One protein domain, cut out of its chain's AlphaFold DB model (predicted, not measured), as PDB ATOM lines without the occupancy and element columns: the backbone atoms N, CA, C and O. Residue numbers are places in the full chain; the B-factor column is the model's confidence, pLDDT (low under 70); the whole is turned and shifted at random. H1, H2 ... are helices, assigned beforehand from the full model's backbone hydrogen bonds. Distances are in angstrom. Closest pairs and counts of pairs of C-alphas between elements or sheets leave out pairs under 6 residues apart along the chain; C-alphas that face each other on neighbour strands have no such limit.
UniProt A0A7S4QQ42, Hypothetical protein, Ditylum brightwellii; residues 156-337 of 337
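AT A GLANCE: This is residues 156 to 337 of the 337 residues of the protein "Hypothetical protein" of Ditylum brightwellii (UniProt A0A7S4QQ42). Two clusters of helices sit on either side of one long helix, H9: H1, H2 and H3, with H4 near H3, on one side, and H5 with the short H6, H7 and H8 on the other. Long unnamed stretches complete the model, among them residues 156 to 189, which run along the outside before H1. The printed part has 182 residues with nine named helices, H1 to H9 in order, and no named strand. The class is all helix, with under half of the residues, 83 of 182, in named elements, and the helix packing is mostly crossed. The whole is compact and rounded, with a radius of gyration of the C-alphas of 17.0 A and spans of 49 by 44 by 35 A.

HOW THE PARTS SIT: Start at residues 160 to 161, which pair antiparallel with residues 330 to 331. Farther on, H1, residues 190 to 197, touches H2, residues 202 to 207, at a steep tilt of 51 degrees, opposite ways; their closest C-alphas, of Ser 192 and Ile 205, are 6.4 A apart. H3, residues 217 to 229, touches H1 about perpendicular, at 88 degrees, with the closest C-alphas, of Tyr 193 and Ile 224, 4.8 A apart. With residues 217 to 221 alone H3 touches H2, the closest C-alphas being those of Ala 206 and Val 217, at 5.4 A. H4, residues 236 to 242, is close to H3 but not clearly touching, at 7.2 A between the C-alphas of Val 221 and Leu 239. H5, residues 248 to 261, touches H6, residues 281 to 284, at Cys 257 and Phe 284, the closest C-alphas, 6.3 A apart. H5 also touches H7, residues 286 to 289, at Cys 257 and Pro 287, the closest C-alphas, 5.8 A apart. H8, residues 291 to 295, is close to H7 but not clearly touching, with the closest C-alphas, of Cys 286 and Val 294, 6.2 A apart. H9, residues 303 to 324, touches H3 with residues 314 to 324 alone, at a shallow tilt of 25 degrees, the same way; the closest C-alphas, of Thr 229 and Ser 321, are 5.8 A apart. It touches H5 about perpendicular, at 86 degrees, with the closest C-alphas, of Trp 251 and Tyr 319, 7.1 A apart. H3 and H5 are apart. Every O i to N i+4 pair is within hydrogen-bond range in H1, H2, H3, H5 and H8, against 2 of 3 in H4 and 17 of 18 in H9, while H6 and H7 are too short for such a pair.

IN THESE COORDINATES: Find C-alpha 190 at (164.759, 147.371, 206.333), where H1 begins. H3 is 18.6 A long from first to last C-alpha, and H5 is 20.0 A long. H9 runs 31.2 A, from C-alpha 303 at (195.327, 159.296, 207.250) to C-alpha 324 at (164.755, 165.382, 206.619).

THE WHOLE: The C-alphas of Lys 182 and Val 337 are the two farthest apart, at 51.3 A. The printed part has no cut, and the link from H5 to H6, 19 residues, is long. The mean pLDDT of the printed part is 92.2; look at residue 156 and residues 333 to 337 for values under 70.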
ATOM      1  N   VAL A 156     182.570 173.259 227.344       61.06
ATOM      2  CA  VAL A 156     181.968 171.924 227.365       61.06
ATOM      3  C   VAL A 156     180.854 171.933 226.320       61.06
ATOM      4  O   VAL A 156     179.875 172.666 226.470       61.06
ATOM      5  N   THR A 157     181.039 171.201 225.223       80.81
ATOM      6  CA  THR A 157     180.034 171.100 224.164       80.81
ATOM      7  C   THR A 157     178.889 170.232 224.667       80.81
ATOM      8  O   THR A 157     179.101 169.161 225.240       80.81
ATOM      9  N   LYS A 158     177.653 170.715 224.520       90.38
ATOM     10  CA  LYS A 158     176.485 170.009 225.050       90.38
ATOM     11  C   LYS A 158     176.125 168.826 224.148       90.38
ATOM     12  O   LYS A 158     176.008 169.017 222.932       90.38
ATOM     13  N   PRO A 159     175.928 167.617 224.699       91.88
ATOM     14  CA  PRO A 159     175.463 166.484 223.915       91.88
ATOM     15  C   PRO A 159     174.013 166.699 223.460       91.88
ATOM     16  O   PRO A 159     173.203 167.295 224.175       91.88
ATOM     17  N   MET A 160     173.673 166.173 222.282       94.62
ATOM     18  CA  MET A 160     172.281 166.116 221.841       94.62
ATOM     19  C   MET A 160     171.473 165.201 222.761       94.62
ATOM     20  O   MET A 160     171.885 164.081 223.078       94.62
ATOM     21  N   SER A 161     170.309 165.682 223.183       93.12
ATOM     22  CA  SER A 161     169.361 164.946 224.005       93.12
ATOM     23  C   SER A 161     168.171 164.460 223.179       93.12
ATOM     24  O   SER A 161     167.737 165.082 222.210       93.12
ATOM     25  N   PHE A 162     167.650 163.300 223.574       93.88
ATOM     26  CA  PHE A 162     166.483 162.669 222.970       93.88
ATOM     27  C   PHE A 162     165.495 162.291 224.067       93.88
ATOM     28  O   PHE A 162     165.895 161.882 225.163       93.88
ATOM     29  N   GLN A 163     164.210 162.401 223.749       90.38
ATOM     30  CA  GLN A 163     163.126 161.928 224.603       90.38
ATOM     31  C   GLN A 163     163.160 160.396 224.713       90.38
ATOM     32  O   GLN A 163     163.665 159.709 223.831       90.38
ATOM     33  N   THR A 164     162.624 159.854 225.809       87.06
ATOM     34  CA  THR A 164     162.636 158.405 226.081       87.06
ATOM     35  C   THR A 164     161.670 157.611 225.197       87.06
ATOM     36  O   THR A 164     161.797 156.398 225.099       87.06
ATOM     37  N   HIS A 165     160.685 158.263 224.575       88.94
ATOM     38  CA  HIS A 165     159.750 157.596 223.669       88.94
ATOM     39  C   HIS A 165     160.260 157.601 222.223       88.94
ATOM     40  O   HIS A 165     161.120 158.401 221.849       88.94
ATOM     41  N   THR A 166     159.683 156.733 221.387       93.75
ATOM     42  CA  THR A 166     159.978 156.719 219.952       93.75
ATOM     43  C   THR A 166     159.598 158.054 219.314       93.75
ATOM     44  O   THR A 166     158.612 158.702 219.684       93.75
ATOM     45  N   PHE A 167     160.403 158.487 218.348       96.62
ATOM     46  CA  PHE A 167     160.076 159.604 217.476       96.62
ATOM     47  C   PHE A 167     159.547 159.055 216.154       96.62
ATOM     48  O   PHE A 167     160.189 158.212 215.526       96.62
ATOM     49  N   LYS A 168     158.380 159.544 215.727       96.94
ATOM     50  CA  LYS A 168     157.763 159.201 214.447       96.94
ATOM     51  C   LYS A 168     157.581 160.470 213.612       96.94
ATOM     52  O   LYS A 168     156.831 161.351 214.036       96.94
ATOM     53  N   PRO A 169     158.209 160.564 212.430       97.12
ATOM     54  CA  PRO A 169     157.992 161.691 211.532       97.12
ATOM     55  C   PRO A 169     156.533 161.764 211.082       97.12
ATOM     56  O   PRO A 169     155.871 160.742 210.893       97.12
ATOM     57  N   SER A 170     156.027 162.979 210.869       95.75
ATOM     58  CA  SER A 170     154.648 163.197 210.412       95.75
ATOM     59  C   SER A 170     154.403 162.679 208.990       95.75
ATOM     60  O   SER A 170     153.290 162.270 208.662       95.75
ATOM     61  N   LYS A 171     155.445 162.675 208.152       95.25
ATOM     62  CA  LYS A 171     155.454 162.137 206.790       95.25
ATOM     63  C   LYS A 171     156.836 161.587 206.439       95.25
ATOM     64  O   LYS A 171     157.830 161.974 207.049       95.25
ATOM     65  N   SER A 172     156.892 160.714 205.433       97.12
ATOM     66  CA  SER A 172     158.158 160.393 204.764       97.12
ATOM     67  C   SER A 172     158.744 161.661 204.153       97.12
ATOM     68  O   SER A 172     158.002 162.516 203.659       97.12
ATOM     69  N   TRP A 173     160.070 161.760 204.146       98.00
ATOM     70  CA  TRP A 173     160.756 162.776 203.366       98.00
ATOM     71  C   TRP A 173     160.415 162.605 201.878       98.00
ATOM     72  O   TRP A 173     160.342 161.479 201.379       98.00
ATOM     73  N   GLU A 174     160.166 163.719 201.192       97.12
ATOM     74  CA  GLU A 174     159.605 163.757 199.834       97.12
ATOM     75  C   GLU A 174     160.488 163.042 198.805       97.12
ATOM     76  O   GLU A 174     159.981 162.349 197.926       97.12
ATOM     77  N   TYR A 175     161.808 163.128 198.976       96.69
ATOM     78  CA  TYR A 175     162.798 162.535 198.074       96.69
ATOM     79  C   TYR A 175     163.362 161.198 198.581       96.69
ATOM     80  O   TYR A 175     164.387 160.719 198.091       96.69
ATOM     81  N   ALA A 176     162.717 160.567 199.570       95.25
ATOM     82  CA  ALA A 176     163.140 159.265 200.074       95.25
ATOM     83  C   ALA A 176     162.867 158.159 199.035       95.25
ATOM     84  O   ALA A 176     161.721 157.791 198.771       95.25
ATOM     85  N   VAL A 177     163.925 157.584 198.453       93.31
ATOM     86  CA  VAL A 177     163.793 156.576 197.388       93.31
ATOM     87  C   VAL A 177     163.779 155.161 197.959       93.31
ATOM     88  O   VAL A 177     164.798 154.645 198.416       93.31
ATOM     89  N   TYR A 178     162.636 154.487 197.852       95.06
ATOM     90  CA  TYR A 178     162.497 153.090 198.258       95.06
ATOM     91  C   TYR A 178     162.955 152.132 197.145       95.06
ATOM     92  O   TYR A 178     162.347 152.069 196.076       95.06
ATOM     93  N   LYS A 179     164.038 151.375 197.385       93.81
ATOM     94  CA  LYS A 179     164.610 150.413 196.421       93.81
ATOM     95  C   LYS A 179     164.627 148.990 197.000       93.81
ATOM     96  O   LYS A 179     165.622 148.608 197.619       93.81
ATOM     97  N   PRO A 180     163.560 148.195 196.806       93.75
ATOM     98  CA  PRO A 180     163.506 146.829 197.312       93.75
ATOM     99  C   PRO A 180     164.419 145.892 196.515       93.75
ATOM    100  O   PRO A 180     164.547 145.987 195.289       93.75
ATOM    101  N   ASN A 181     165.039 144.940 197.207       91.88
ATOM    102  CA  ASN A 181     165.783 143.863 196.572       91.88
ATOM    103  C   ASN A 181     164.807 142.853 195.948       91.88
ATOM    104  O   ASN A 181     163.892 142.373 196.611       91.88
ATOM    105  N   LYS A 182     165.041 142.468 194.687       89.88
ATOM    106  CA  LYS A 182     164.179 141.524 193.953       89.88
ATOM    107  C   LYS A 182     163.995 140.169 194.648       89.88
ATOM    108  O   LYS A 182     162.966 139.539 194.446       89.88
ATOM    109  N   LYS A 183     164.990 139.698 195.408       86.75
ATOM    110  CA  LYS A 183     164.957 138.384 196.069       86.75
ATOM    111  C   LYS A 183     164.204 138.407 197.394       86.75
ATOM    112  O   LYS A 183     163.486 137.464 197.688       86.75
ATOM    113  N   THR A 184     164.401 139.447 198.200       87.38
ATOM    114  CA  THR A 184     163.845 139.514 199.561       87.38
ATOM    115  C   THR A 184     162.576 140.357 199.646       87.38
ATOM    116  O   THR A 184     161.864 140.266 200.637       87.38
ATOM    117  N   GLY A 185     162.302 141.204 198.649       91.31
ATOM    118  CA  GLY A 185     161.207 142.179 198.672       91.31
ATOM    119  C   GLY A 185     161.448 143.381 199.595       91.31
ATOM    120  O   GLY A 185     160.669 144.329 199.563       91.31
ATOM    121  N   LEU A 186     162.535 143.365 200.370       92.38
ATOM    122  CA  LEU A 186     162.887 144.391 201.350       92.38
ATOM    123  C   LEU A 186     163.972 145.320 200.804       92.38
ATOM    124  O   LEU A 186     164.859 144.881 200.061       92.38
ATOM    125  N   ALA A 187     163.942 146.592 201.195       93.69
ATOM    126  CA  ALA A 187     165.081 147.481 200.963       93.69
ATOM    127  C   ALA A 187     166.280 147.078 201.839       93.69
ATOM    128  O   ALA A 187     166.128 146.450 202.886       93.69
ATOM    129  N   THR A 188     167.496 147.452 201.424       90.88
ATOM    130  CA  THR A 188     168.742 147.083 202.129       90.88
ATOM    131  C   THR A 188     168.730 147.481 203.608       90.88
ATOM    132  O   THR A 188     169.260 146.750 204.444       90.88
ATOM    133  N   TRP A 189     168.096 148.609 203.937       94.88
ATOM    134  CA  TRP A 189     168.027 149.130 205.298       94.88
ATOM    135  C   TRP A 189     166.978 148.432 206.179       94.88
ATOM    136  O   TRP A 189     167.140 148.363 207.398       94.88
ATOM    137  N   GLU A 190     165.926 147.862 205.588       96.19
ATOM    138  CA  GLU A 190     164.759 147.371 206.333       96.19
ATOM    139  C   GLU A 190     165.083 146.195 207.245       96.19
ATOM    140  O   GLU A 190     164.558 146.115 208.350       96.19
ATOM    141  N   SER A 191     165.975 145.292 206.826       95.81
ATOM    142  CA  SER A 191     166.350 144.145 207.661       95.81
ATOM    143  C   SER A 191     166.998 144.594 208.975       95.81
ATOM    144  O   SER A 191     166.624 144.109 210.041       95.81
ATOM    145  N   SER A 192     167.926 145.552 208.914       97.12
ATOM    146  CA  SER A 192     168.564 146.114 210.108       97.12
ATOM    147  C   SER A 192     167.580 146.932 210.943       97.12
ATOM    148  O   SER A 192     167.552 146.786 212.160       97.12
ATOM    149  N   TYR A 193     166.748 147.749 210.292       97.69
ATOM    150  CA  TYR A 193     165.730 148.552 210.964       97.69
ATOM    151  C   TYR A 193     164.729 147.679 211.740       97.69
ATOM    152  O   TYR A 193     164.516 147.900 212.929       97.69
ATOM    153  N   ASN A 194     164.173 146.642 211.106       97.38
ATOM    154  CA  ASN A 194     163.179 145.761 211.723       97.38
ATOM    155  C   ASN A 194     163.747 145.014 212.937       97.38
ATOM    156  O   ASN A 194     163.066 144.879 213.949       97.38
ATOM    157  N   ARG A 195     165.005 144.561 212.861       97.44
ATOM    158  CA  ARG A 195     165.687 143.905 213.987       97.44
ATOM    159  C   ARG A 195     165.944 144.864 215.142       97.44
ATOM    160  O   ARG A 195     165.714 144.511 216.295       97.44
ATOM    161  N   PHE A 196     166.351 146.096 214.838       97.38
ATOM    162  CA  PHE A 196     166.508 147.121 215.865       97.38
ATOM    163  C   PHE A 196     165.171 147.422 216.552       97.38
ATOM    164  O   PHE A 196     165.107 147.434 217.780       97.38
ATOM    165  N   LEU A 197     164.092 147.576 215.777       96.25
ATOM    166  CA  LEU A 197     162.737 147.774 216.300       96.25
ATOM    167  C   LEU A 197     162.271 146.594 217.171       96.25
ATOM    168  O   LEU A 197     161.601 146.808 218.177       96.25
ATOM    169  N   ALA A 198     162.680 145.367 216.837       96.44
ATOM    170  CA  ALA A 198     162.415 144.164 217.627       96.44
ATOM    171  C   ALA A 198     163.235 144.064 218.933       96.44
ATOM    172  O   ALA A 198     163.079 143.099 219.677       96.44
ATOM    173  N   GLY A 199     164.097 145.043 219.227       95.50
ATOM    174  CA  GLY A 199     164.875 145.101 220.466       95.50
ATOM    175  C   GLY A 199     166.329 144.644 220.339       95.50
ATOM    176  O   GLY A 199     167.056 144.689 221.325       95.50
ATOM    177  N   GLU A 200     166.802 144.257 219.150       96.81
ATOM    178  CA  GLU A 200     168.196 143.826 218.973       96.81
ATOM    179  C   GLU A 200     169.174 145.004 218.920       96.81
ATOM    180  O   GLU A 200     168.900 146.014 218.270       96.81
ATOM    181  N   HIS A 201     170.341 144.864 219.552       95.88
ATOM    182  CA  HIS A 201     171.416 145.856 219.480       95.88
ATOM    183  C   HIS A 201     171.994 145.978 218.063       95.88
ATOM    184  O   HIS A 201     172.208 144.984 217.368       95.88
ATOM    185  N   ALA A 202     172.350 147.195 217.658       96.25
ATOM    186  CA  ALA A 202     173.038 147.487 216.408       96.25
ATOM    187  C   ALA A 202     174.358 146.715 216.284       96.25
ATOM    188  O   ALA A 202     174.695 146.257 215.194       96.25
ATOM    189  N   GLN A 203     175.066 146.501 217.398       95.88
ATOM    190  CA  GLN A 203     176.257 145.644 217.448       95.88
ATOM    191  C   GLN A 203     175.937 144.187 217.070       95.88
ATOM    192  O   GLN A 203     176.641 143.596 216.252       95.88
ATOM    193  N   THR A 204     174.847 143.613 217.589       96.50
ATOM    194  CA  THR A 204     174.389 142.261 217.220       96.50
ATOM    195  C   THR A 204     174.032 142.178 215.747       96.50
ATOM    196  O   THR A 204     174.493 141.273 215.048       96.50
ATOM    197  N   ILE A 205     173.254 143.145 215.258       97.44
ATOM    198  CA  ILE A 205     172.820 143.214 213.859       97.44
ATOM    199  C   ILE A 205     174.033 143.330 212.926       97.44
ATOM    200  O   ILE A 205     174.042 142.719 211.857       97.44
ATOM    201  N   ALA A 206     175.064 144.073 213.336       96.69
ATOM    202  CA  ALA A 206     176.307 144.241 212.593       96.69
ATOM    203  C   ALA A 206     177.124 142.939 212.502       96.69
ATOM    204  O   ALA A 206     177.646 142.620 211.433       96.69
ATOM    205  N   MET A 207     177.175 142.157 213.585       96.06
ATOM    206  CA  MET A 207     177.868 140.861 213.630       96.06
ATOM    207  C   MET A 207     177.111 139.739 212.901       96.06
ATOM    208  O   MET A 207     177.726 138.831 212.337       96.06
ATOM    209  N   THR A 208     175.777 139.785 212.903       94.62
ATOM    210  CA  THR A 208     174.909 138.702 212.402       94.62
ATOM    211  C   THR A 208     173.902 139.159 211.339       94.62
ATOM    212  O   THR A 208     172.718 138.839 211.439       94.62
ATOM    213  N   PRO A 209     174.285 139.940 210.316       92.00
ATOM    214  CA  PRO A 209     173.324 140.459 209.347       92.00
ATOM    215  C   PRO A 209     172.690 139.325 208.536       92.00
ATOM    216  O   PRO A 209     173.263 138.249 208.386       92.00
ATOM    217  N   ALA A 210     171.509 139.576 207.963       87.69
ATOM    218  CA  ALA A 210     170.704 138.545 207.295       87.69
ATOM    219  C   ALA A 210     171.402 137.854 206.105       87.69
ATOM    220  O   ALA A 210     170.996 136.775 205.695       87.69
ATOM    221  N   ASN A 211     172.441 138.470 205.536       83.50
ATOM    222  CA  ASN A 211     173.247 137.903 204.452       83.50
ATOM    223  C   ASN A 211     174.517 137.174 204.944       83.50
ATOM    224  O   ASN A 211     175.382 136.869 204.126       83.50
ATOM    225  N   GLY A 212     174.683 136.992 206.259       85.75
ATOM    226  CA  GLY A 212     175.828 136.337 206.902       85.75
ATOM    227  C   GLY A 212     177.130 137.150 206.941       85.75
ATOM    228  O   GLY A 212     178.006 136.855 207.754       85.75
ATOM    229  N   ARG A 213     177.272 138.192 206.108       90.62
ATOM    230  CA  ARG A 213     178.508 138.983 205.974       90.62
ATOM    231  C   ARG A 213     178.535 140.119 206.985       90.62
ATOM    232  O   ARG A 213     177.770 141.060 206.782       90.62
ATOM    233  N   PRO A 214     179.414 140.098 208.001       93.62
ATOM    234  CA  PRO A 214     179.424 141.141 209.015       93.62
ATOM    235  C   PRO A 214     179.595 142.527 208.385       93.62
ATOM    236  O   PRO A 214     180.345 142.716 207.424       93.62
ATOM    237  N   ILE A 215     178.870 143.493 208.933       95.06
ATOM    238  CA  ILE A 215     178.893 144.896 208.519       95.06
ATOM    239  C   ILE A 215     179.343 145.766 209.690       95.06
ATOM    240  O   ILE A 215     179.476 145.304 210.816       95.06
ATOM    241  N   GLN A 216     179.611 147.038 209.426       93.81
ATOM    242  CA  GLN A 216     180.005 147.977 210.472       93.81
ATOM    243  C   GLN A 216     178.778 148.458 211.254       93.81
ATOM    244  O   GLN A 216     177.692 148.608 210.687       93.81
ATOM    245  N   VAL A 217     178.959 148.787 212.537       94.69
ATOM    246  CA  VAL A 217     177.878 149.333 213.383       94.69
ATOM    247  C   VAL A 217     177.310 150.622 212.781       94.69
ATOM    248  O   VAL A 217     176.095 150.796 212.724       94.69
ATOM    249  N   GLY A 218     178.166 151.486 212.224       93.56
ATOM    250  CA  GLY A 218     177.734 152.705 211.528       93.56
ATOM    251  C   GLY A 218     176.836 152.446 210.309       93.56
ATOM    252  O   GLY A 218     175.961 153.257 209.997       93.56
ATOM    253  N   THR A 219     176.986 151.296 209.640       95.25
ATOM    254  CA  THR A 219     176.077 150.879 208.562       95.25
ATOM    255  C   THR A 219     174.693 150.566 209.119       95.25
ATOM    256  O   THR A 219     173.702 151.045 208.572       95.25
ATOM    257  N   VAL A 220     174.619 149.832 210.235       96.94
ATOM    258  CA  VAL A 220     173.353 149.510 210.912       96.94
ATOM    259  C   VAL A 220     172.651 150.770 211.406       96.94
ATOM    260  O   VAL A 220     171.475 150.963 211.111       96.94
ATOM    261  N   VAL A 221     173.374 151.662 212.086       96.56
ATOM    262  CA  VAL A 221     172.859 152.975 212.517       96.56
ATOM    263  C   VAL A 221     172.324 153.745 211.317       96.56
ATOM    264  O   VAL A 221     171.228 154.292 211.356       96.56
ATOM    265  N   GLY A 222     173.062 153.704 210.212       96.88
ATOM    266  CA  GLY A 222     172.632 154.253 208.943       96.88
ATOM    267  C   GLY A 222     171.299 153.726 208.440       96.88
ATOM    268  O   GLY A 222     170.436 154.515 208.092       96.88
ATOM    269  N   HIS A 223     171.127 152.409 208.439       97.75
ATOM    270  CA  HIS A 223     169.875 151.778 208.040       97.75
ATOM    271  C   HIS A 223     168.701 152.179 208.944       97.75
ATOM    272  O   HIS A 223     167.579 152.356 208.472       97.75
ATOM    273  N   ILE A 224     168.951 152.337 210.246       98.25
ATOM    274  CA  ILE A 224     167.932 152.782 211.203       98.25
ATOM    275  C   ILE A 224     167.530 154.235 210.907       98.25
ATOM    276  O   ILE A 224     166.341 154.553 210.857       98.25
ATOM    277  N   LEU A 225     168.512 155.101 210.637       98.00
ATOM    278  CA  LEU A 225     168.293 156.487 210.226       98.00
ATOM    279  C   LEU A 225     167.609 156.603 208.851       98.00
ATOM    280  O   LEU A 225     166.801 157.508 208.656       98.00
ATOM    281  N   ASP A 226     167.864 155.687 207.915       97.69
ATOM    282  CA  ASP A 226     167.136 155.628 206.641       97.69
ATOM    283  C   ASP A 226     165.650 155.322 206.885       97.69
ATOM    284  O   ASP A 226     164.781 155.998 206.329       97.69
ATOM    285  N   GLY A 227     165.342 154.382 207.788       97.50
ATOM    286  CA  GLY A 227     163.971 154.111 208.228       97.50
ATOM    287  C   GLY A 227     163.272 155.370 208.749       97.50
ATOM    288  O   GLY A 227     162.134 155.647 208.361       97.50
ATOM    289  N   LEU A 228     163.983 156.186 209.535       97.62
ATOM    290  CA  LEU A 228     163.482 157.486 209.980       97.62
ATOM    291  C   LEU A 228     163.145 158.404 208.794       97.62
ATOM    292  O   LEU A 228     162.053 158.959 208.743       97.62
ATOM    293  N   THR A 229     164.020 158.528 207.791       97.81
ATOM    294  CA  THR A 229     163.726 159.369 206.608       97.81
ATOM    295  C   THR A 229     162.524 158.878 205.793       97.81
ATOM    296  O   THR A 229     161.836 159.681 205.166       97.81
ATOM    297  N   HIS A 230     162.210 157.582 205.861       97.75
ATOM    298  CA  HIS A 230     161.016 156.974 205.268       97.75
ATOM    299  C   HIS A 230     159.745 157.121 206.132       97.75
ATOM    300  O   HIS A 230     158.728 156.478 205.862       97.75
ATOM    301  N   GLY A 231     159.775 157.949 207.180       97.31
ATOM    302  CA  GLY A 231     158.626 158.193 208.053       97.31
ATOM    303  C   GLY A 231     158.343 157.065 209.046       97.31
ATOM    304  O   GLY A 231     157.241 156.987 209.596       97.31
ATOM    305  N   ARG A 232     159.303 156.157 209.265       97.56
ATOM    306  CA  ARG A 232     159.193 155.108 210.282       97.56
ATOM    307  C   ARG A 232     159.589 155.648 211.652       97.56
ATOM    308  O   ARG A 232     160.339 156.613 211.757       97.56
ATOM    309  N   GLU A 233     159.073 155.024 212.704       97.31
ATOM    310  CA  GLU A 233     159.419 155.416 214.067       97.31
ATOM    311  C   GLU A 233     160.785 154.868 214.486       97.31
ATOM    312  O   GLU A 233     161.166 153.763 214.090       97.31
ATOM    313  N   VAL A 234     161.522 155.630 215.289       97.56
ATOM    314  CA  VAL A 234     162.825 155.228 215.831       97.56
ATOM    315  C   VAL A 234     162.934 155.672 217.286       97.56
ATOM    316  O   VAL A 234     162.628 156.814 217.625       97.56
ATOM    317  N   ASP A 235     163.423 154.781 218.146       97.06
ATOM    318  CA  ASP A 235     163.918 155.146 219.475       97.06
ATOM    319  C   ASP A 235     165.301 155.808 219.336       97.06
ATOM    320  O   ASP A 235     166.344 155.145 219.321       97.06
ATOM    321  N   LEU A 236     165.299 157.135 219.165       96.88
ATOM    322  CA  LEU A 236     166.521 157.920 218.979       96.88
ATOM    323  C   LEU A 236     167.392 157.929 220.239       96.88
ATOM    324  O   LEU A 236     168.617 157.976 220.127       96.88
ATOM    325  N   LYS A 237     166.790 157.826 221.432       95.12
ATOM    326  CA  LYS A 237     167.540 157.766 222.688       95.12
ATOM    327  C   LYS A 237     168.341 156.478 222.766       95.12
ATOM    328  O   LYS A 237     169.543 156.527 223.034       95.12
ATOM    329  N   ARG A 238     167.717 155.342 222.467       94.94
ATOM    330  CA  ARG A 238     168.415 154.062 222.377       94.94
ATOM    331  C   ARG A 238     169.478 154.086 221.287       94.94
ATOM    332  O   ARG A 238     170.618 153.727 221.565       94.94
ATOM    333  N   LEU A 239     169.156 154.576 220.090       95.56
ATOM    334  CA  LEU A 239     170.129 154.653 218.999       95.56
ATOM    335  C   LEU A 239     171.356 155.504 219.375       95.56
ATOM    336  O   LEU A 239     172.480 155.111 219.072       95.56
ATOM    337  N   SER A 240     171.153 156.607 220.108       93.38
ATOM    338  CA  SER A 240     172.232 157.484 220.590       93.38
ATOM    339  C   SER A 240     173.180 156.830 221.603       93.38
ATOM    340  O   SER A 240     174.294 157.303 221.802       93.38
ATOM    341  N   SER A 241     172.762 155.731 222.241       90.19
ATOM    342  CA  SER A 241     173.630 154.932 223.119       90.19
ATOM    343  C   SER A 241     174.537 153.967 222.345       90.19
ATOM    344  O   SER A 241     175.543 153.495 222.873       90.19
ATOM    345  N   GLU A 242     174.195 153.690 221.084       90.38
ATOM    346  CA  GLU A 242     174.910 152.759 220.206       90.38
ATOM    347  C   GLU A 242     175.736 153.479 219.124       90.38
ATOM    348  O   GLU A 242     176.575 152.867 218.461       90.38
ATOM    349  N   SER A 243     175.520 154.785 218.951       92.19
ATOM    350  CA  SER A 243     176.292 155.675 218.087       92.19
ATOM    351  C   SER A 243     176.162 157.116 218.560       92.19
ATOM    352  O   SER A 243     175.069 157.565 218.890       92.19
ATOM    353  N   THR A 244     177.272 157.848 218.545       91.25
ATOM    354  CA  THR A 244     177.326 159.239 218.997       91.25
ATOM    355  C   THR A 244     176.648 160.178 217.981       91.25
ATOM    356  O   THR A 244     177.145 160.290 216.855       91.25
ATOM    357  N   PRO A 245     175.532 160.848 218.329       94.56
ATOM    358  CA  PRO A 245     174.948 161.918 217.515       94.56
ATOM    359  C   PRO A 245     175.830 163.188 217.556       94.56
ATOM    360  O   PRO A 245     176.673 163.303 218.451       94.56
ATOM    361  N   PRO A 246     175.625 164.166 216.651       95.38
ATOM    362  CA  PRO A 246     176.257 165.483 216.742       95.38
ATOM    363  C   PRO A 246     176.051 166.122 218.116       95.38
ATOM    364  O   PRO A 246     174.943 166.099 218.654       95.38
ATOM    365  N   ASN A 247     177.092 166.753 218.656       94.94
ATOM    366  CA  ASN A 247     176.933 167.710 219.758       94.94
ATOM    367  C   ASN A 247     176.470 169.095 219.246       94.94
ATOM    368  O   ASN A 247     176.349 169.301 218.039       94.94
ATOM    369  N   GLU A 248     176.203 170.036 220.160       95.50
ATOM    370  CA  GLU A 248     175.734 171.404 219.842       95.50
ATOM    371  C   GLU A 248     176.663 172.120 218.842       95.50
ATOM    372  O   GLU A 248     176.203 172.643 217.834       95.50
ATOM    373  N   GLU A 249     177.982 172.062 219.047       95.50
ATOM    374  CA  GLU A 249     178.955 172.724 218.165       95.50
ATOM    375  C   GLU A 249     179.034 172.065 216.781       95.50
ATOM    376  O   GLU A 249     179.135 172.742 215.759       95.50
ATOM    377  N   GLU A 250     179.006 170.734 216.731       96.25
ATOM    378  CA  GLU A 250     179.011 169.986 215.474       96.25
ATOM    379  C   GLU A 250     177.729 170.235 214.674       96.25
ATOM    380  O   GLU A 250     177.790 170.386 213.454       96.25
ATOM    381  N   TRP A 251     176.583 170.333 215.351       97.44
ATOM    382  CA  TRP A 251     175.317 170.704 214.731       97.44
ATOM    383  C   TRP A 251     175.356 172.125 214.162       97.44
ATOM    384  O   TRP A 251     174.999 172.329 213.001       97.44
ATOM    385  N   ASP A 252     175.849 173.090 214.939       96.94
ATOM    386  CA  ASP A 252     175.980 174.487 214.514       96.94
ATOM    387  C   ASP A 252     176.919 174.634 213.309       96.94
ATOM    388  O   ASP A 252     176.628 175.383 212.376       96.94
ATOM    389  N   LYS A 253     178.014 173.864 213.263       97.62
ATOM    390  CA  LYS A 253     178.910 173.818 212.096       97.62
ATOM    391  C   LYS A 253     178.216 173.277 210.846       97.62
ATOM    392  O   LYS A 253     178.471 173.775 209.756       97.62
ATOM    393  N   LEU A 254     177.327 172.294 210.976       98.06
ATOM    394  CA  LEU A 254     176.568 171.768 209.835       98.06
ATOM    395  C   LEU A 254     175.471 172.738 209.370       98.06
ATOM    396  O   LEU A 254     175.231 172.842 208.168       98.06
ATOM    397  N   LEU A 255     174.868 173.501 210.289       97.25
ATOM    398  CA  LEU A 255     173.985 174.622 209.943       97.25
ATOM    399  C   LEU A 255     174.739 175.718 209.178       97.25
ATOM    400  O   LEU A 255     174.251 176.221 208.167       97.25
ATOM    401  N   MET A 256     175.943 176.062 209.636       97.25
ATOM    402  CA  MET A 256     176.836 176.984 208.934       97.25
ATOM    403  C   MET A 256     177.180 176.454 207.533       97.25
ATOM    404  O   MET A 256     177.084 177.213 206.572       97.25
ATOM    405  N   CYS A 257     177.481 175.157 207.384       97.38
ATOM    406  CA  CYS A 257     177.711 174.552 206.069       97.38
ATOM    407  C   CYS A 257     176.522 174.724 205.118       97.38
ATOM    408  O   CYS A 257     176.731 175.111 203.970       97.38
ATOM    409  N   GLU A 258     175.286 174.474 205.565       95.56
ATOM    410  CA  GLU A 258     174.089 174.735 204.743       95.56
ATOM    411  C   GLU A 258     174.021 176.196 204.297       95.56
ATOM    412  O   GLU A 258     173.799 176.471 203.119       95.56
ATOM    413  N   SER A 259     174.252 177.131 205.222       95.56
ATOM    414  CA  SER A 259     174.181 178.562 204.925       95.56
ATOM    415  C   SER A 259     175.256 179.018 203.937       95.56
ATOM    416  O   SER A 259     174.969 179.851 203.082       95.56
ATOM    417  N   GLU A 260     176.488 178.529 204.068       95.69
ATOM    418  CA  GLU A 260     177.614 178.973 203.238       95.69
ATOM    419  C   GLU A 260     177.638 178.303 201.864       95.69
ATOM    420  O   GLU A 260     178.008 178.934 200.875       95.69
ATOM    421  N   THR A 261     177.228 177.036 201.783       94.81
ATOM    422  CA  THR A 261     177.174 176.299 200.509       94.81
ATOM    423  C   THR A 261     175.885 176.555 199.734       94.81
ATOM    424  O   THR A 261     175.843 176.323 198.528       94.81
ATOM    425  N   GLY A 262     174.828 177.016 200.412       93.75
ATOM    426  CA  GLY A 262     173.489 177.160 199.839       93.75
ATOM    427  C   GLY A 262     172.774 175.826 199.600       93.75
ATOM    428  O   GLY A 262     171.756 175.800 198.911       93.75
ATOM    429  N   PHE A 263     173.297 174.714 200.129       95.19
ATOM    430  CA  PHE A 263     172.712 173.389 199.930       95.19
ATOM    431  C   PHE A 263     171.466 173.213 200.804       95.19
ATOM    432  O   PHE A 263     171.520 173.381 202.023       95.19
ATOM    433  N   ASP A 264     170.360 172.772 200.200       93.88
ATOM    434  CA  ASP A 264     169.169 172.349 200.937       93.88
ATOM    435  C   ASP A 264     169.218 170.841 201.225       93.88
ATOM    436  O   ASP A 264     168.912 169.998 200.385       93.88
ATOM    437  N   ILE A 265     169.563 170.475 202.459       94.62
ATOM    438  CA  ILE A 265     169.613 169.070 202.896       94.62
ATOM    439  C   ILE A 265     168.239 168.388 202.887       94.62
ATOM    440  O   ILE A 265     168.155 167.152 202.819       94.62
ATOM    441  N   THR A 266     167.168 169.177 202.960       95.88
ATOM    442  CA  THR A 266     165.781 168.709 202.934       95.88
ATOM    443  C   THR A 266     165.164 168.737 201.532       95.88
ATOM    444  O   THR A 266     164.095 168.153 201.345       95.88
ATOM    445  N   GLY A 267     165.848 169.337 200.557       94.44
ATOM    446  CA  GLY A 267     165.446 169.429 199.154       94.44
ATOM    447  C   GLY A 267     165.828 168.202 198.321       94.44
ATOM    448  O   GLY A 267     166.277 167.183 198.851       94.44
ATOM    449  N   ASP A 268     165.639 168.278 196.999       95.69
ATOM    450  CA  ASP A 268     165.976 167.183 196.079       95.69
ATOM    451  C   ASP A 268     167.502 166.994 196.022       95.69
ATOM    452  O   ASP A 268     168.218 167.904 195.587       95.69
ATOM    453  N   PRO A 269     168.047 165.817 196.386       94.19
ATOM    454  CA  PRO A 269     169.480 165.544 196.272       94.19
ATOM    455  C   PRO A 269     170.040 165.704 194.860       94.19
ATOM    456  O   PRO A 269     171.254 165.768 194.697       94.19
ATOM    457  N   SER A 270     169.184 165.716 193.841       94.06
ATOM    458  CA  SER A 270     169.572 165.881 192.444       94.06
ATOM    459  C   SER A 270     169.830 167.326 192.045       94.06
ATOM    460  O   SER A 270     170.477 167.546 191.025       94.06
ATOM    461  N   THR A 271     169.347 168.282 192.841       93.25
ATOM    462  CA  THR A 271     169.451 169.719 192.554       93.25
ATOM    463  C   THR A 271     169.987 170.548 193.724       93.25
ATOM    464  O   THR A 271     170.100 171.765 193.612       93.25
ATOM    465  N   SER A 272     170.336 169.910 194.845       92.44
ATOM    466  CA  SER A 272     170.811 170.574 196.073       92.44
ATOM    467  C   SER A 272     172.340 170.679 196.178       92.44
ATOM    468  O   SER A 272     172.872 170.786 197.279       92.44
ATOM    469  N   GLY A 273     173.058 170.560 195.062       91.00
ATOM    470  CA  GLY A 273     174.513 170.691 194.970       91.00
ATOM    471  C   GLY A 273     174.975 172.032 194.399       91.00
ATOM    472  O   GLY A 273     174.172 172.923 194.118       91.00
ATOM    473  N   VAL A 274     176.289 172.153 194.179       86.88
ATOM    474  CA  VAL A 274     176.909 173.339 193.560       86.88
ATOM    475  C   VAL A 274     176.253 173.614 192.206       86.88
ATOM    476  O   VAL A 274     176.036 172.683 191.428       86.88
ATOM    477  N   ASP A 275     175.905 174.876 191.949       86.88
ATOM    478  CA  ASP A 275     175.249 175.335 190.716       86.88
ATOM    479  C   ASP A 275     173.950 174.574 190.363       86.88
ATOM    480  O   ASP A 275     173.593 174.432 189.193       86.88
ATOM    481  N   GLY A 276     173.228 174.072 191.375       86.19
ATOM    482  CA  GLY A 276     171.996 173.297 191.185       86.19
ATOM    483  C   GLY A 276     172.234 171.846 190.759       86.19
ATOM    484  O   GLY A 276     171.339 171.215 190.197       86.19
ATOM    485  N   GLY A 277     173.446 171.327 190.976       91.69
ATOM    486  CA  GLY A 277     173.820 169.944 190.695       91.69
ATOM    487  C   GLY A 277     173.424 168.955 191.796       91.69
ATOM    488  O   GLY A 277     172.601 169.230 192.666       91.69
ATOM    489  N   HIS A 278     174.055 167.781 191.781       93.75
ATOM    490  CA  HIS A 278     173.831 166.746 192.789       93.75
ATOM    491  C   HIS A 278     174.499 167.088 194.125       93.75
ATOM    492  O   HIS A 278     175.624 167.583 194.164       93.75
ATOM    493  N   PHE A 279     173.845 166.733 195.230       95.38
ATOM    494  CA  PHE A 279     174.423 166.819 196.565       95.38
ATOM    495  C   PHE A 279     175.664 165.923 196.683       95.38
ATOM    496  O   PHE A 279     175.586 164.699 196.534       95.38
ATOM    497  N   VAL A 280     176.798 166.527 197.031       94.50
ATOM    498  CA  VAL A 280     178.062 165.833 197.288       94.50
ATOM    499  C   VAL A 280     178.533 166.175 198.699       94.50
ATOM    500  O   VAL A 280     178.778 167.333 199.022       94.50
ATOM    501  N   MET A 281     178.709 165.152 199.545       94.88
ATOM    502  CA  MET A 281     179.109 165.331 200.953       94.88
ATOM    503  C   MET A 281     180.434 166.086 201.105       94.88
ATOM    504  O   MET A 281     180.574 166.898 202.012       94.88
ATOM    505  N   LYS A 282     181.402 165.817 200.217       94.38
ATOM    506  CA  LYS A 282     182.707 166.495 200.207       94.38
ATOM    507  C   LYS A 282     182.544 168.010 200.048       94.38
ATOM    508  O   LYS A 282     183.209 168.758 200.752       94.38
ATOM    509  N   ASP A 283     181.648 168.424 199.161       94.88
ATOM    510  CA  ASP A 283     181.439 169.831 198.826       94.88
ATOM    511  C   ASP A 283     180.599 170.519 199.910       94.88
ATOM    512  O   ASP A 283     180.931 171.621 200.334       94.88
ATOM    513  N   PHE A 284     179.595 169.821 200.457       97.00
ATOM    514  CA  PHE A 284     178.827 170.297 201.612       97.00
ATOM    515  C   PHE A 284     179.712 170.569 202.836       97.00
ATOM    516  O   PHE A 284     179.539 171.559 203.538       97.00
ATOM    517  N   LEU A 285     180.677 169.685 203.104       97.00
ATOM    518  CA  LEU A 285     181.595 169.809 204.237       97.00
ATOM    519  C   LEU A 285     182.772 170.760 203.962       97.00
ATOM    520  O   LEU A 285     183.639 170.899 204.825       97.00
ATOM    521  N   CYS A 286     182.817 171.428 202.803       95.81
ATOM    522  CA  CYS A 286     183.901 172.342 202.438       95.81
ATOM    523  C   CYS A 286     184.170 173.442 203.485       95.81
ATOM    524  O   CYS A 286     185.338 173.628 203.824       95.81
ATOM    525  N   PRO A 287     183.160 174.114 204.075       96.44
ATOM    526  CA  PRO A 287     183.400 175.147 205.092       96.44
ATOM    527  C   PRO A 287     184.142 174.650 206.336       96.44
ATOM    528  O   PRO A 287     184.886 175.394 206.967       96.44
ATOM    529  N   VAL A 288     183.963 173.373 206.680       95.50
ATOM    530  CA  VAL A 288     184.580 172.754 207.859       95.50
ATOM    531  C   VAL A 288     185.926 172.118 207.523       95.50
ATOM    532  O   VAL A 288     186.875 172.254 208.288       95.50
ATOM    533  N   MET A 289     186.020 171.436 206.381       95.12
ATOM    534  CA  MET A 289     187.232 170.721 205.960       95.12
ATOM    535  C   MET A 289     188.249 171.624 205.242       95.12
ATOM    536  O   MET A 289     189.420 171.275 205.110       95.12
ATOM    537  N   GLY A 290     187.803 172.778 204.750       94.00
ATOM    538  CA  GLY A 290     188.583 173.717 203.956       94.00
ATOM    539  C   GLY A 290     188.686 173.346 202.472       94.00
ATOM    540  O   GLY A 290     188.738 172.179 202.077       94.00
ATOM    541  N   ASN A 291     188.808 174.375 201.627       92.69
ATOM    542  CA  ASN A 291     188.934 174.228 200.170       92.69
ATOM    543  C   ASN A 291     190.112 173.331 199.752       92.69
ATOM    544  O   ASN A 291     189.995 172.556 198.804       92.69
ATOM    545  N   ALA A 292     191.241 173.416 200.464       91.69
ATOM    546  CA  ALA A 292     192.429 172.620 200.163       91.69
ATOM    547  C   ALA A 292     192.147 171.111 200.259       91.69
ATOM    548  O   ALA A 292     192.547 170.361 199.373       91.69
ATOM    549  N   PHE A 293     191.399 170.675 201.278       92.81
ATOM    550  CA  PHE A 293     190.993 169.278 201.430       92.81
ATOM    551  C   PHE A 293     190.055 168.831 200.300       92.81
ATOM    552  O   PHE A 293     190.204 167.742 199.743       92.81
ATOM    553  N   VAL A 294     189.078 169.672 199.948       89.75
ATOM    554  CA  VAL A 294     188.067 169.353 198.929       89.75
ATOM    555  C   VAL A 294     188.704 169.168 197.554       89.75
ATOM    556  O   VAL A 294     188.317 168.250 196.828       89.75
ATOM    557  N   MET A 295     189.707 169.972 197.211       90.69
ATOM    558  CA  MET A 295     190.420 169.870 195.932       90.69
ATOM    559  C   MET A 295     191.407 168.700 195.867       90.69
ATOM    560  O   MET A 295     191.836 168.328 194.780       90.69
ATOM    561  N   LYS A 296     191.751 168.103 197.011       91.88
ATOM    562  CA  LYS A 296     192.738 167.030 197.110       91.88
ATOM    563  C   LYS A 296     192.141 165.669 196.755       91.88
ATOM    564  O   LYS A 296     191.093 165.268 197.294       91.88
ATOM    565  N   ASP A 297     192.844 164.932 195.897       89.31
ATOM    566  CA  ASP A 297     192.460 163.579 195.507       89.31
ATOM    567  C   ASP A 297     192.556 162.606 196.682       89.31
ATOM    568  O   ASP A 297     193.377 162.750 197.589       89.31
ATOM    569  N   TYR A 298     191.703 161.577 196.683       85.81
ATOM    570  CA  TYR A 298     191.601 160.645 197.812       85.81
ATOM    571  C   TYR A 298     192.939 159.971 198.161       85.81
ATOM    572  O   TYR A 298     193.237 159.766 199.337       85.81
ATOM    573  N   THR A 299     193.744 159.632 197.151       86.06
ATOM    574  CA  THR A 299     195.048 158.970 197.312       86.06
ATOM    575  C   THR A 299     196.118 159.877 197.902       86.06
ATOM    576  O   THR A 299     197.082 159.379 198.471       86.06
ATOM    577  N   GLU A 300     195.953 161.192 197.785       87.81
ATOM    578  CA  GLU A 300     196.906 162.177 198.295       87.81
ATOM    579  C   GLU A 300     196.601 162.571 199.743       87.81
ATOM    580  O   GLU A 300     197.438 163.174 200.420       87.81
ATOM    581  N   ARG A 301     195.392 162.260 200.230       88.81
ATOM    582  CA  ARG A 301     194.968 162.588 201.591       88.81
ATOM    583  C   ARG A 301     195.785 161.826 202.625       88.81
ATOM    584  O   ARG A 301     195.998 160.618 202.476       88.81
ATOM    585  N   SER A 302     196.181 162.521 203.686       87.06
ATOM    586  CA  SER A 302     196.785 161.894 204.856       87.06
ATOM    587  C   SER A 302     195.758 161.023 205.585       87.06
ATOM    588  O   SER A 302     194.548 161.115 205.349       87.06
ATOM    589  N   GLU A 303     196.228 160.141 206.464       82.19
ATOM    590  CA  GLU A 303     195.327 159.296 207.250       82.19
ATOM    591  C   GLU A 303     194.499 160.125 208.239       82.19
ATOM    592  O   GLU A 303     193.325 159.830 208.456       82.19
ATOM    593  N   GLU A 304     195.061 161.220 208.751       84.75
ATOM    594  CA  GLU A 304     194.376 162.177 209.619       84.75
ATOM    595  C   GLU A 304     193.244 162.887 208.864       84.75
ATOM    596  O   GLU A 304     192.114 162.915 209.345       84.75
ATOM    597  N   GLU A 305     193.502 163.365 207.640       89.69
ATOM    598  CA  GLU A 305     192.488 163.993 206.779       89.69
ATOM    599  C   GLU A 305     191.339 163.019 206.450       89.69
ATOM    600  O   GLU A 305     190.161 163.389 206.461       89.69
ATOM    601  N   LYS A 306     191.658 161.746 206.168       88.31
ATOM    602  CA  LYS A 306     190.647 160.701 205.926       88.31
ATOM    603  C   LYS A 306     189.842 160.396 207.190       88.31
ATOM    604  O   LYS A 306     188.625 160.221 207.099       88.31
ATOM    605  N   ALA A 307     190.496 160.322 208.348       85.62
ATOM    606  CA  ALA A 307     189.849 160.065 209.629       85.62
ATOM    607  C   ALA A 307     188.908 161.212 210.027       85.62
ATOM    608  O   ALA A 307     187.764 160.959 210.407       85.62
ATOM    609  N   GLU A 308     189.346 162.461 209.864       90.81
ATOM    610  CA  GLU A 308     188.535 163.650 210.127       90.81
ATOM    611  C   GLU A 308     187.319 163.723 209.195       90.81
ATOM    612  O   GLU A 308     186.188 163.893 209.657       90.81
ATOM    613  N   PHE A 309     187.508 163.490 207.895       93.06
ATOM    614  CA  PHE A 309     186.390 163.448 206.952       93.06
ATOM    615  C   PHE A 309     185.405 162.318 207.263       93.06
ATOM    616  O   PHE A 309     184.192 162.511 207.179       93.06
ATOM    617  N   SER A 310     185.906 161.143 207.658       89.94
ATOM    618  CA  SER A 310     185.075 160.012 208.080       89.94
ATOM    619  C   SER A 310     184.248 160.352 209.325       89.94
ATOM    620  O   SER A 310     183.047 160.069 209.360       89.94
ATOM    621  N   LYS A 311     184.853 161.037 210.311       91.25
ATOM    622  CA  LYS A 311     184.147 161.567 211.486       91.25
ATOM    623  C   LYS A 311     182.996 162.474 211.045       91.25
ATOM    624  O   LYS A 311     181.850 162.221 211.417       91.25
ATOM    625  N   TRP A 312     183.277 163.481 210.218       95.19
ATOM    626  CA  TRP A 312     182.258 164.421 209.744       95.19
ATOM    627  C   TRP A 312     181.167 163.762 208.905       95.19
ATOM    628  O   TRP A 312     180.004 164.119 209.058       95.19
ATOM    629  N   CYS A 313     181.489 162.757 208.089       93.81
ATOM    630  CA  CYS A 313     180.480 161.963 207.384       93.81
ATOM    631  C   CYS A 313     179.509 161.269 208.355       93.81
ATOM    632  O   CYS A 313     178.305 161.222 208.095       93.81
ATOM    633  N   GLY A 314     180.012 160.743 209.477       92.25
ATOM    634  CA  GLY A 314     179.183 160.128 210.517       92.25
ATOM    635  C   GLY A 314     178.216 161.123 211.166       92.25
ATOM    636  O   GLY A 314     177.021 160.850 211.268       92.25
ATOM    637  N   VAL A 315     178.723 162.302 211.533       95.19
ATOM    638  CA  VAL A 315     177.934 163.404 212.115       95.19
ATOM    639  C   VAL A 315     176.904 163.935 211.108       95.19
ATOM    640  O   VAL A 315     175.721 164.074 211.429       95.19
ATOM    641  N   LEU A 316     177.328 164.163 209.863       97.00
ATOM    642  CA  LEU A 316     176.481 164.623 208.766       97.00
ATOM    643  C   LEU A 316     175.317 163.662 208.514       97.00
ATOM    644  O   LEU A 316     174.203 164.104 208.254       97.00
ATOM    645  N   LYS A 317     175.535 162.348 208.629       96.38
ATOM    646  CA  LYS A 317     174.468 161.360 208.441       96.38
ATOM    647  C   LYS A 317     173.326 161.545 209.441       96.38
ATOM    648  O   LYS A 317     172.167 161.580 209.035       96.38
ATOM    649  N   TRP A 318     173.653 161.711 210.722       97.62
ATOM    650  CA  TRP A 318     172.671 162.044 211.757       97.62
ATOM    651  C   TRP A 318     171.942 163.344 211.436       97.62
ATOM    652  O   TRP A 318     170.714 163.382 211.423       97.62
ATOM    653  N   TYR A 319     172.703 164.391 211.131       98.19
ATOM    654  CA  TYR A 319     172.171 165.703 210.796       98.19
ATOM    655  C   TYR A 319     171.173 165.654 209.634       98.19
ATOM    656  O   TYR A 319     170.032 166.096 209.777       98.19
ATOM    657  N   MET A 320     171.555 165.033 208.514       97.81
ATOM    658  CA  MET A 320     170.701 164.888 207.335       97.81
ATOM    659  C   MET A 320     169.417 164.132 207.664       97.81
ATOM    660  O   MET A 320     168.332 164.581 207.300       97.81
ATOM    661  N   SER A 321     169.518 163.002 208.363       98.12
ATOM    662  CA  SER A 321     168.349 162.191 208.700       98.12
ATOM    663  C   SER A 321     167.389 162.917 209.641       98.12
ATOM    664  O   SER A 321     166.184 162.885 209.400       98.12
ATOM    665  N   LEU A 322     167.896 163.624 210.657       98.06
ATOM    666  CA  LEU A 322     167.068 164.400 211.585       98.06
ATOM    667  C   LEU A 322     166.405 165.600 210.890       98.06
ATOM    668  O   LEU A 322     165.196 165.784 211.034       98.06
ATOM    669  N   ARG A 323     167.152 166.356 210.073       97.69
ATOM    670  CA  ARG A 323     166.620 167.481 209.279       97.69
ATOM    671  C   ARG A 323     165.513 167.029 208.325       97.69
ATOM    672  O   ARG A 323     164.438 167.621 208.312       97.69
ATOM    673  N   ARG A 324     165.733 165.945 207.575       97.75
ATOM    674  CA  ARG A 324     164.755 165.382 206.619       97.75
ATOM    675  C   ARG A 324     163.512 164.815 207.290       97.75
ATOM    676  O   ARG A 324     162.426 164.870 206.721       97.75
ATOM    677  N   ALA A 325     163.670 164.283 208.498       97.44
ATOM    678  CA  ALA A 325     162.573 163.788 209.317       97.44
ATOM    679  C   ALA A 325     161.797 164.906 210.041       97.44
ATOM    680  O   ALA A 325     160.786 164.625 210.684       97.44
ATOM    681  N   GLY A 326     162.261 166.161 209.959       96.19
ATOM    682  CA  GLY A 326     161.668 167.296 210.665       96.19
ATOM    683  C   GLY A 326     161.864 167.242 212.183       96.19
ATOM    684  O   GLY A 326     161.052 167.800 212.919       96.19
ATOM    685  N   TYR A 327     162.899 166.549 212.665       96.12
ATOM    686  CA  TYR A 327     163.237 166.512 214.085       96.12
ATOM    687  C   TYR A 327     163.937 167.810 214.503       96.12
ATOM    688  O   TYR A 327     164.871 168.260 213.837       96.12
ATOM    689  N   ILE A 328     163.512 168.386 215.628       93.50
ATOM    690  CA  ILE A 328     164.137 169.572 216.219       93.50
ATOM    691  C   ILE A 328     165.027 169.099 217.374       93.50
ATOM    692  O   ILE A 328     164.497 168.554 218.345       93.50
ATOM    693  N   PRO A 329     166.358 169.267 217.291       93.38
ATOM    694  CA  PRO A 329     167.255 168.810 218.341       93.38
ATOM    695  C   PRO A 329     167.131 169.649 219.610       93.38
ATOM    696  O   PRO A 329     166.888 170.856 219.568       93.38
ATOM    697  N   SER A 330     167.375 168.999 220.741       93.31
ATOM    698  CA  SER A 330     167.641 169.637 222.026       93.31
ATOM    699  C   SER A 330     169.062 169.305 222.467       93.31
ATOM    700  O   SER A 330     169.568 168.217 222.186       93.31
ATOM    701  N   PHE A 331     169.711 170.244 223.147       92.94
ATOM    702  CA  PHE A 331     171.062 170.072 223.676       92.94
ATOM    703  C   PHE A 331     171.021 170.342 225.174       92.94
ATOM    704  O   PHE A 331     170.877 171.486 225.615       92.94
ATOM    705  N   ASP A 332     171.103 169.275 225.963       82.69
ATOM    706  CA  ASP A 332     171.026 169.397 227.412       82.69
ATOM    707  C   ASP A 332     172.392 169.786 227.971       82.69
ATOM    708  O   ASP A 332     173.435 169.250 227.593       82.69
ATOM    709  N   SER A 333     172.386 170.683 228.952       55.78
ATOM    710  CA  SER A 333     173.538 170.848 229.838       55.78
ATOM    711  C   SER A 333     173.464 169.706 230.846       55.78
ATOM    712  O   SER A 333     172.798 169.849 231.869       55.78
ATOM    713  N   GLN A 334     174.040 168.539 230.556       45.81
ATOM    714  CA  GLN A 334     174.108 167.506 231.589       45.81
ATOM    715  C   GLN A 334     174.973 168.025 232.742       45.81
ATOM    716  O   GLN A 334     176.193 168.135 232.632       45.81
ATOM    717  N   ILE A 335     174.314 168.354 233.854       36.19
ATOM    718  CA  ILE A 335     174.919 168.328 235.180       36.19
ATOM    719  C   ILE A 335     175.334 166.871 235.383       36.19
ATOM    720  O   ILE A 335     174.479 165.992 235.469       36.19
ATOM    721  N   LEU A 336     176.643 166.622 235.377       30.08
ATOM    722  CA  LEU A 336     177.225 165.378 235.867       30.08
ATOM    723  C   LEU A 336     176.693 165.152 237.290       30.08
ATOM    724  O   LEU A 336     176.955 165.979 238.166       30.08
ATOM    725  N   VAL A 337     175.924 164.082 237.501       30.11
ATOM    726  CA  VAL A 337     175.606 163.557 238.839       30.11
ATOM    727  C   VAL A 337     176.408 162.291 239.045       30.11
ATOM    728  O   VAL A 337     176.357 161.429 238.137       30.11
TER     729      VAL A 337